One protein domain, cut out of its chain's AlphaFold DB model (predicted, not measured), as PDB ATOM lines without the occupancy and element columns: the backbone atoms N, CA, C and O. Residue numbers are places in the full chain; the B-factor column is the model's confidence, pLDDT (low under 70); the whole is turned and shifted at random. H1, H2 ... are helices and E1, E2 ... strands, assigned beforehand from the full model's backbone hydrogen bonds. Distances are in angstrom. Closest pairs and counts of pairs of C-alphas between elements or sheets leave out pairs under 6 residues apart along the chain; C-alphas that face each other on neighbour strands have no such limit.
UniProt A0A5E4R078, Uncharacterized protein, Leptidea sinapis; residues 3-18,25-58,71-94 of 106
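This is residues 3 to 18, 25 to 58 and 71 to 94 of the 106 residues of an uncharacterized protein of Leptidea sinapis (UniProt A0A5E4R078). Two helices lie side by side and run the same way, the long H2 and the shorter H1, with few contacts between them; on the side of H1 away from H2 lie the strand E1 and the unnamed stretch of residues 3 to 18, whose first two residues pair with E1. A second unnamed stretch, residues 25 to 36, leads into H1. There are 74 residues printed, with two named helices and one named strand in the order H1, E1, H2; there is no sheet of named strands, the class is mostly helix, and under half of the printed residues are in named elements. The whole is only just loose, close to compact, with a radius of gyration of the C-alphas of 13.6 A, and it spans 40 by 31 by 22 A.

Start at the longest helix, H2, residues 73 to 93. From there look to H1, residues 37 to 47: the two touch, with 4 pairs of C-alphas within 8 A, and H2 does so with residues 83 to 90 alone. Their closest C-alphas are those of Glu 44 and Phe 90, 7.4 A apart. Their lines stand at a shallow tilt of 15 degrees, and they run the same way, with centres 12.4 A apart. In both H1 and H2 every O i to N i+4 pair is within hydrogen-bond range. Now look for E1, residues 52 to 54, which is apart from H1 and apart from H2. E1 pairs with no named strand, but residues 3 to 4 form a short antiparallel pairing with its residues 52 to 53.

Find C-alpha 73 at (37.488, -20.101, 100.039); from there H2 runs through 21 residues to C-alpha 93 at (28.807, 8.322, 95.770), 30.0 A from first to last C-alpha. H1 has 11 residues and begins at C-alpha 37, at (38.018, -4.665, 104.510); it measures 15.9 A to C-alpha 47. After a tight link of 4 residues, E1 begins at C-alpha 52 and covers 6.2 A to C-alpha 54.

The two C-alphas farthest apart are those of Gly 57 and Lys 74, at 40.7 A. Look for two cuts: residues 19 to 24 are not printed, with 13.0 A between C-alphas 18 and 25, and residues 59 to 70 are not printed, with 33.3 A between C-alphas 58 and 71. The link from E1 to H2 runs across the second cut. The mean pLDDT of the printed part is 89.7, and one printed residue, residue 71, is under 70.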
ATOM      1  N   ILE A   3      54.043  13.757 104.218       90.00
ATOM      2  CA  ILE A   3      52.621  13.689 103.866       90.00
ATOM      3  C   ILE A   3      52.482  12.756 102.670       90.00
ATOM      4  O   ILE A   3      53.108  12.965 101.633       90.00
ATOM      5  N   SER A   4      51.644  11.739 102.820       89.44
ATOM      6  CA  SER A   4      51.344  10.751 101.793       89.44
ATOM      7  C   SER A   4      49.854  10.757 101.449       89.44
ATOM      8  O   SER A   4      49.010  11.259 102.195       89.44
ATOM      9  N   ARG A   5      49.528  10.197 100.287       91.62
ATOM     10  CA  ARG A   5      48.163   9.941  99.823       91.62
ATOM     11  C   ARG A   5      48.113   8.532  99.252       91.62
ATOM     12  O   ARG A   5      49.086   8.071  98.656       91.62
ATOM     13  N   ARG A   6      46.961   7.868  99.355       90.00
ATOM     14  CA  ARG A   6      46.720   6.549  98.742       90.00
ATOM     15  C   ARG A   6      46.462   6.664  97.228       90.00
ATOM     16  O   ARG A   6      45.496   6.136  96.688       90.00
ATOM     17  N   GLU A   7      47.332   7.382  96.538       91.88
ATOM     18  CA  GLU A   7      47.362   7.513  95.081       91.88
ATOM     19  C   GLU A   7      48.438   6.576  94.516       91.88
ATOM     20  O   GLU A   7      49.282   6.076  95.257       91.88
ATOM     21  N   TYR A   8      48.433   6.301  93.209       85.94
ATOM     22  CA  TYR A   8      49.539   5.555  92.588       85.94
ATOM     23  C   TYR A   8      50.889   6.259  92.869       85.94
ATOM     24  O   TYR A   8      50.965   7.470  92.654       85.94
ATOM     25  N   PRO A   9      51.948   5.554  93.327       87.06
ATOM     26  CA  PRO A   9      52.105   4.093  93.410       87.06
ATOM     27  C   PRO A   9      51.553   3.433  94.690       87.06
ATOM     28  O   PRO A   9      51.312   2.228  94.694       87.06
ATOM     29  N   TYR A  10      51.243   4.194  95.736       88.12
ATOM     30  CA  TYR A  10      50.782   3.730  97.055       88.12
ATOM     31  C   TYR A  10      49.294   3.344  97.134       88.12
ATOM     32  O   TYR A  10      48.733   3.201  98.215       88.12
ATOM     33  N   HIS A  11      48.632   3.120  96.001       87.06
ATOM     34  CA  HIS A  11      47.219   2.730  95.923       87.06
ATOM     35  C   HIS A  11      46.856   1.422  96.670       87.06
ATOM     36  O   HIS A  11      45.681   1.179  96.933       87.06
ATOM     37  N   ARG A  12      47.847   0.583  97.017       86.25
ATOM     38  CA  ARG A  12      47.686  -0.635  97.841       86.25
ATOM     39  C   ARG A  12      48.162  -0.478  99.282       86.25
ATOM     40  O   ARG A  12      48.130  -1.437 100.038       86.25
ATOM     41  N   TRP A  13      48.654   0.694  99.657       87.00
ATOM     42  CA  TRP A  13      49.164   0.919 100.997       87.00
ATOM     43  C   TRP A  13      48.004   0.971 102.000       87.00
ATOM     44  O   TRP A  13      47.068   1.754 101.826       87.00
ATOM     45  N   GLU A  14      48.060   0.112 103.018       89.06
ATOM     46  CA  GLU A  14      47.060  -0.019 104.086       89.06
ATOM     47  C   GLU A  14      47.701   0.268 105.453       89.06
ATOM     48  O   GLU A  14      47.980  -0.660 106.220       89.06
ATOM     49  N   PRO A  15      48.015   1.539 105.758       87.62
ATOM     50  CA  PRO A  15      48.631   1.882 107.028       87.62
ATOM     51  C   PRO A  15      47.667   1.679 108.198       87.62
ATOM     52  O   PRO A  15      46.452   1.829 108.073       87.62
ATOM     53  N   LEU A  16      48.236   1.406 109.370       87.31
ATOM     54  CA  LEU A  16      47.565   1.686 110.637       87.31
ATOM     55  C   LEU A  16      47.709   3.184 110.903       87.31
ATOM     56  O   LEU A  16      48.801   3.734 110.759       87.31
ATOM     57  N   TYR A  17      46.609   3.840 111.245       88.88
ATOM     58  CA  TYR A  17      46.565   5.286 111.422       88.88
ATOM     59  C   TYR A  17      45.719   5.653 112.641       88.88
ATOM     60  O   TYR A  17      44.843   4.895 113.057       88.88
ATOM     61  N   PHE A  18      45.994   6.830 113.197       88.56
ATOM     62  CA  PHE A  18      45.141   7.480 114.185       88.56
ATOM     63  C   PHE A  18      44.265   8.491 113.449       88.56
ATOM     64  O   PHE A  18      44.787   9.321 112.704       88.56
ATOM     65  N   TRP A  25      33.967   4.462 108.337       92.31
ATOM     66  CA  TRP A  25      34.027   3.161 108.992       92.31
ATOM     67  C   TRP A  25      34.321   2.046 107.982       92.31
ATOM     68  O   TRP A  25      34.196   2.226 106.769       92.31
ATOM     69  N   TYR A  26      34.710   0.876 108.484       91.88
ATOM     70  CA  TYR A  26      34.763  -0.323 107.653       91.88
ATOM     71  C   TYR A  26      33.364  -0.672 107.138       91.88
ATOM     72  O   TYR A  26      32.380  -0.542 107.864       91.88
ATOM     73  N   ASP A  27      33.285  -1.141 105.895       92.62
ATOM     74  CA  ASP A  27      32.016  -1.587 105.325       92.62
ATOM     75  C   ASP A  27      31.605  -2.930 105.947       92.62
ATOM     76  O   ASP A  27      32.288  -3.941 105.771       92.62
ATOM     77  N   GLU A  28      30.476  -2.940 106.657       92.75
ATOM     78  CA  GLU A  28      29.944  -4.106 107.378       92.75
ATOM     79  C   GLU A  28      29.595  -5.288 106.460       92.75
ATOM     80  O   GLU A  28      29.450  -6.425 106.917       92.75
ATOM     81  N   LYS A  29      29.473  -5.063 105.143       91.75
ATOM     82  CA  LYS A  29      29.284  -6.148 104.174       91.75
ATOM     83  C   LYS A  29      30.534  -7.028 104.100       91.75
ATOM     84  O   LYS A  29      30.425  -8.196 103.720       91.75
ATOM     85  N   LEU A  30      31.718  -6.508 104.414       91.12
ATOM     86  CA  LEU A  30      32.960  -7.273 104.388       91.12
ATOM     87  C   LEU A  30      33.255  -7.860 105.761       91.12
ATOM     88  O   LEU A  30      33.114  -7.205 106.787       91.12
ATOM     89  N   SER A  31      33.683  -9.117 105.763       86.00
ATOM     90  CA  SER A  31      34.108  -9.803 106.972       86.00
ATOM     91  C   SER A  31      35.621  -9.999 106.942       86.00
ATOM     92  O   SER A  31      36.217 -10.178 105.875       86.00
ATOM     93  N   TRP A  32      36.249  -9.983 108.116       81.12
ATOM     94  CA  TRP A  32      37.703 -10.121 108.234       81.12
ATOM     95  C   TRP A  32      38.207 -11.471 107.685       81.12
ATOM     96  O   TRP A  32      39.354 -11.582 107.254       81.12
ATOM     97  N   GLU A  33      37.357 -12.504 107.665       82.38
ATOM     98  CA  GLU A  33      37.672 -13.833 107.130       82.38
ATOM     99  C   GLU A  33      37.920 -13.805 105.621       82.38
ATOM    100  O   GLU A  33      38.778 -14.531 105.112       82.38
ATOM    101  N   GLY A  34      37.157 -12.978 104.906       79.31
ATOM    102  CA  GLY A  34      37.263 -12.817 103.463       79.31
ATOM    103  C   GLY A  34      38.354 -11.848 103.023       79.31
ATOM    104  O   GLY A  34      38.724 -11.866 101.846       79.31
ATOM    105  N   ARG A  35      38.919 -11.092 103.980       78.31
ATOM    106  CA  ARG A  35      40.001 -10.113 103.787       78.31
ATOM    107  C   ARG A  35      39.505  -8.940 102.909       78.31
ATOM    108  O   ARG A  35      38.394  -8.967 102.399       78.31
ATOM    109  N   GLN A  36      40.317  -7.907 102.686       83.12
ATOM    110  CA  GLN A  36      39.992  -6.708 101.870       83.12
ATOM    111  C   GLN A  36      39.154  -5.597 102.530       83.12
ATOM    112  O   GLN A  36      38.926  -4.572 101.886       83.12
ATOM    113  N   GLU A  37      38.753  -5.720 103.795       87.94
ATOM    114  CA  GLU A  37      38.018  -4.665 104.510       87.94
ATOM    115  C   GLU A  37      38.813  -3.352 104.606       87.94
ATOM    116  O   GLU A  37      38.278  -2.260 104.411       87.94
ATOM    117  N   LYS A  38      40.131  -3.449 104.805       89.88
ATOM    118  CA  LYS A  38      41.031  -2.289 104.787       89.88
ATOM    119  C   LYS A  38      41.140  -1.672 103.397       89.88
ATOM    120  O   LYS A  38      41.168  -0.449 103.271       89.88
ATOM    121  N   MET A  39      41.113  -2.482 102.339       90.38
ATOM    122  CA  MET A  39      41.270  -1.986 100.974       90.38
ATOM    123  C   MET A  39      40.118  -1.068 100.562       90.38
ATOM    124  O   MET A  39      40.369  -0.083  99.857       90.38
ATOM    125  N   THR A  40      38.878  -1.375 100.967       92.25
ATOM    126  CA  THR A  40      37.709  -0.529 100.678       92.25
ATOM    127  C   THR A  40      37.742   0.762 101.479       92.25
ATOM    128  O   THR A  40      37.647   1.827 100.872       92.25
ATOM    129  N   GLN A  41      37.977   0.691 102.792       93.19
ATOM    130  CA  GLN A  41      38.070   1.881 103.645       93.19
ATOM    131  C   GLN A  41      39.151   2.847 103.135       93.19
ATOM    132  O   GLN A  41      38.929   4.045 102.964       93.19
ATOM    133  N   MET A  42      40.328   2.314 102.820       92.50
ATOM    134  CA  MET A  42      41.442   3.112 102.329       92.50
ATOM    135  C   MET A  42      41.148   3.730 100.951       92.50
ATOM    136  O   MET A  42      41.547   4.862 100.671       92.50
ATOM    137  N   LEU A  43      40.443   3.014 100.068       93.06
ATOM    138  CA  LEU A  43      39.996   3.583  98.797       93.06
ATOM    139  C   LEU A  43      39.017   4.742  99.020       93.06
ATOM    140  O   LEU A  43      39.144   5.761  98.344       93.06
ATOM    141  N   GLU A  44      38.079   4.606  99.956       94.06
ATOM    142  CA  GLU A  44      37.130   5.668 100.293       94.06
ATOM    143  C   GLU A  44      37.847   6.930 100.791       94.06
ATOM    144  O   GLU A  44      37.593   8.021 100.280       94.06
ATOM    145  N   LEU A  45      38.843   6.772 101.669       94.31
ATOM    146  CA  LEU A  45      39.726   7.862 102.097       94.31
ATOM    147  C   LEU A  45      40.438   8.540 100.913       94.31
ATOM    148  O   LEU A  45      40.529   9.768 100.862       94.31
ATOM    149  N   CYS A  46      40.915   7.769  99.926       94.06
ATOM    150  CA  CYS A  46      41.493   8.347  98.708       94.06
ATOM    151  C   CYS A  46      40.466   9.180  97.941       94.06
ATOM    152  O   CYS A  46      40.765  10.303  97.536       94.06
ATOM    153  N   LEU A  47      39.256   8.646  97.743       94.50
ATOM    154  CA  LEU A  47      38.191   9.336  97.015       94.50
ATOM    155  C   LEU A  47      37.826  10.669  97.689       94.50
ATOM    156  O   LEU A  47      37.613  11.660  96.987       94.50
ATOM    157  N   GLN A  48      37.888  10.724  99.020       93.81
ATOM    158  CA  GLN A  48      37.645  11.909  99.849       93.81
ATOM    159  C   GLN A  48      38.842  12.888  99.987       93.81
ATOM    160  O   GLN A  48      38.724  13.899 100.664       93.81
ATOM    161  N   ASP A  49      39.982  12.648  99.327       93.50
ATOM    162  CA  ASP A  49      41.216  13.475  99.383       93.50
ATOM    163  C   ASP A  49      41.923  13.519 100.736       93.50
ATOM    164  O   ASP A  49      42.595  14.498 101.071       93.50
ATOM    165  N   TYR A  50      41.828  12.440 101.510       93.06
ATOM    166  CA  TYR A  50      42.532  12.388 102.781       93.06
ATOM    167  C   TYR A  50      44.048  12.469 102.593       93.06
ATOM    168  O   TYR A  50      44.652  11.815 101.737       93.06
ATOM    169  N   ARG A  51      44.665  13.283 103.450       92.38
ATOM    170  CA  ARG A  51      46.114  13.413 103.581       92.38
ATOM    171  C   ARG A  51      46.555  12.582 104.776       92.38
ATOM    172  O   ARG A  51      46.094  12.813 105.887       92.38
ATOM    173  N   MET A  52      47.460  11.641 104.547       90.88
ATOM    174  CA  MET A  52      48.039  10.811 105.598       90.88
ATOM    175  C   MET A  52      49.347  11.444 106.055       90.88
ATOM    176  O   MET A  52      50.307  11.529 105.289       90.88
ATOM    177  N   VAL A  53      49.386  11.901 107.301       91.75
ATOM    178  CA  VAL A  53      50.618  12.368 107.939       91.75
ATOM    179  C   VAL A  53      51.343  11.154 108.502       91.75
ATOM    180  O   VAL A  53      50.820  10.464 109.375       91.75
ATOM    181  N   VAL A  54      52.548  10.892 108.009       89.44
ATOM    182  CA  VAL A  54      53.380   9.795 108.502       89.44
ATOM    183  C   VAL A  54      54.129  10.258 109.746       89.44
ATOM    184  O   VAL A  54      54.855  11.256 109.713       89.44
ATOM    185  N   LEU A  55      53.920   9.527 110.840       88.81
ATOM    186  CA  LEU A  55      54.639   9.708 112.094       88.81
ATOM    187  C   LEU A  55      56.072   9.191 111.939       88.81
ATOM    188  O   LEU A  55      56.281   8.070 111.480       88.81
ATOM    189  N   ASP A  56      57.039  10.014 112.336       88.12
ATOM    190  CA  ASP A  56      58.457   9.662 112.385       88.12
ATOM    191  C   ASP A  56      58.851   9.356 113.839       88.12
ATOM    192  O   ASP A  56      58.467  10.089 114.750       88.12
ATOM    193  N   GLY A  57      59.551   8.245 114.072       84.75
ATOM    194  CA  GLY A  57      59.952   7.794 115.414       84.75
ATOM    195  C   GLY A  57      58.852   7.173 116.295       84.75
ATOM    196  O   GLY A  57      59.120   6.844 117.448       84.75
ATOM    197  N   GLY A  58      57.629   6.981 115.783       83.94
ATOM    198  CA  GLY A  58      56.541   6.282 116.482       83.94
ATOM    199  C   GLY A  58      56.414   4.819 116.050       83.94
ATOM    200  O   GLY A  58      56.511   4.512 114.864       83.94
ATOM    201  N   ASN A  71      42.133 -21.405 105.005       69.81
ATOM    202  CA  ASN A  71      41.711 -20.715 103.792       69.81
ATOM    203  C   ASN A  71      40.213 -20.956 103.590       69.81
ATOM    204  O   ASN A  71      39.788 -21.993 103.081       69.81
ATOM    205  N   ASN A  72      39.401 -19.993 104.021       82.50
ATOM    206  CA  ASN A  72      37.961 -20.035 103.851       82.50
ATOM    207  C   ASN A  72      37.595 -19.521 102.453       82.50
ATOM    208  O   ASN A  72      37.183 -18.376 102.273       82.50
ATOM    209  N   ILE A  73      37.744 -20.400 101.459       86.19
ATOM    210  CA  ILE A  73      37.488 -20.101 100.039       86.19
ATOM    211  C   ILE A  73      36.076 -19.528  99.836       86.19
ATOM    212  O   ILE A  73      35.874 -18.629  99.022       86.19
ATOM    213  N   LYS A  74      35.083 -20.007 100.601       88.75
ATOM    214  CA  LYS A  74      33.703 -19.501 100.529       88.75
ATOM    215  C   LYS A  74      33.616 -18.036 100.969       88.75
ATOM    216  O   LYS A  74      32.970 -17.241 100.288       88.75
ATOM    217  N   ALA A  75      34.275 -17.678 102.074       87.56
ATOM    218  CA  ALA A  75      34.306 -16.303 102.572       87.56
ATOM    219  C   ALA A  75      35.021 -15.359 101.594       87.56
ATOM    220  O   ALA A  75      34.527 -14.264 101.326       87.56
ATOM    221  N   GLU A  76      36.126 -15.801 100.993       87.81
ATOM    222  CA  GLU A  76      36.865 -15.030  99.985       87.81
ATOM    223  C   GLU A  76      36.025 -14.785  98.719       87.81
ATOM    224  O   GLU A  76      35.918 -13.657  98.236       87.81
ATOM    225  N   GLN A  77      35.343 -15.816  98.207       89.25
ATOM    226  CA  GLN A  77      34.463 -15.679  97.042       89.25
ATOM    227  C   GLN A  77      33.286 -14.733  97.302       89.25
ATOM    228  O   GLN A  77      32.934 -13.929  96.433       89.25
ATOM    229  N   LEU A  78      32.672 -14.826  98.485       91.00
ATOM    230  CA  LEU A  78      31.587 -13.936  98.887       91.00
ATOM    231  C   LEU A  78      32.079 -12.490  99.003       91.00
ATOM    232  O   LEU A  78      31.441 -11.577  98.479       91.00
ATOM    233  N   THR A  79      33.244 -12.298  99.612       91.38
ATOM    234  CA  THR A  79      33.889 -10.992  99.775       91.38
ATOM    235  C   THR A  79      34.215 -10.368  98.433       91.38
ATOM    236  O   THR A  79      33.869  -9.213  98.213       91.38
ATOM    237  N   ARG A  80      34.740 -11.137  97.473       89.25
ATOM    238  CA  ARG A  80      34.992 -10.639  96.113       89.25
ATOM    239  C   ARG A  80      33.729 -10.078  95.452       89.25
ATOM    240  O   ARG A  80      33.791  -9.043  94.794       89.25
ATOM    241  N   ARG A  81      32.583 -10.750  95.619       91.31
ATOM    242  CA  ARG A  81      31.293 -10.273  95.084       91.31
ATOM    243  C   ARG A  81      30.851  -8.990  95.782       91.31
ATOM    244  O   ARG A  81      30.516  -8.019  95.113       91.31
ATOM    245  N   ARG A  82      30.903  -8.966  97.117       93.12
ATOM    246  CA  ARG A  82      30.523  -7.793  97.920       93.12
ATOM    247  C   ARG A  82      31.426  -6.591  97.642       93.12
ATOM    248  O   ARG A  82      30.924  -5.486  97.487       93.12
ATOM    249  N   TYR A  83      32.727  -6.811  97.466       91.56
ATOM    250  CA  TYR A  83      33.694  -5.787  97.077       91.56
ATOM    251  C   TYR A  83      33.278  -5.095  95.776       91.56
ATOM    252  O   TYR A  83      33.246  -3.870  95.712       91.56
ATOM    253  N   GLN A  84      32.886  -5.852  94.747       90.94
ATOM    254  CA  GLN A  84      32.429  -5.267  93.481       90.94
ATOM    255  C   GLN A  84      31.194  -4.373  93.661       90.94
ATOM    256  O   GLN A  84      31.135  -3.296  93.063       90.94
ATOM    257  N   THR A  85      30.247  -4.780  94.511       93.50
ATOM    258  CA  THR A  85      29.086  -3.958  94.877       93.50
ATOM    259  C   THR A  85      29.526  -2.654  95.546       93.50
ATOM    260  O   THR A  85      29.139  -1.584  95.081       93.50
ATOM    261  N   ILE A  86      30.411  -2.712  96.543       94.00
ATOM    262  CA  ILE A  86      30.918  -1.526  97.259       94.00
ATOM    263  C   ILE A  86      31.622  -0.560  96.298       94.00
ATOM    264  O   ILE A  86      31.378   0.643  96.310       94.00
ATOM    265  N   ILE A  87      32.448  -1.077  95.387       92.19
ATOM    266  CA  ILE A  87      33.131  -0.247  94.386       92.19
ATOM    267  C   ILE A  87      32.131   0.417  93.435       92.19
ATOM    268  O   ILE A  87      32.338   1.562  93.026       92.19
ATOM    269  N   SER A  88      31.051  -0.277  93.065       92.75
ATOM    270  CA  SER A  88      29.986   0.318  92.253       92.75
ATOM    271  C   SER A  88      29.251   1.435  93.001       92.75
ATOM    272  O   SER A  88      29.005   2.491  92.420       92.75
ATOM    273  N   GLU A  89      29.008   1.264  94.302       94.62
ATOM    274  CA  GLU A  89      28.418   2.290  95.166       94.62
ATOM    275  C   GLU A  89      29.346   3.506  95.289       94.62
ATOM    276  O   GLU A  89      28.904   4.640  95.118       94.62
ATOM    277  N   PHE A  90      30.653   3.295  95.472       94.75
ATOM    278  CA  PHE A  90      31.643   4.374  95.521       94.75
ATOM    279  C   PHE A  90      31.719   5.179  94.224       94.75
ATOM    280  O   PHE A  90      31.865   6.399  94.280       94.75
ATOM    281  N   LYS A  91      31.583   4.529  93.060       92.19
ATOM    282  CA  LYS A  91      31.531   5.225  91.763       92.19
ATOM    283  C   LYS A  91      30.326   6.162  91.640       92.19
ATOM    284  O   LYS A  91      30.423   7.143  90.911       92.19
ATOM    285  N   ASN A  92      29.226   5.852  92.326       94.94
ATOM    286  CA  ASN A  92      28.025   6.688  92.350       94.94
ATOM    287  C   ASN A  92      28.102   7.767  93.443       94.94
ATOM    288  O   ASN A  92      27.628   8.879  93.239       94.94
ATOM    289  N   LYS A  93      28.704   7.442  94.595       95.25
ATOM    290  CA  LYS A  93      28.807   8.322  95.770       95.25
ATOM    291  C   LYS A  93      29.856   9.428  95.607       95.25
ATOM    292  O   LYS A  93      29.653  10.526  96.113       95.25
ATOM    293  N   TYR A  94      30.973   9.148  94.932       95.00
ATOM    294  CA  TYR A  94      32.133  10.044  94.873       95.00
ATOM    295  C   TYR A  94      32.473  10.500  93.450       95.00
ATOM    296  O   TYR A  94      32.282   9.748  92.491       95.00
TER     297      TYR A  94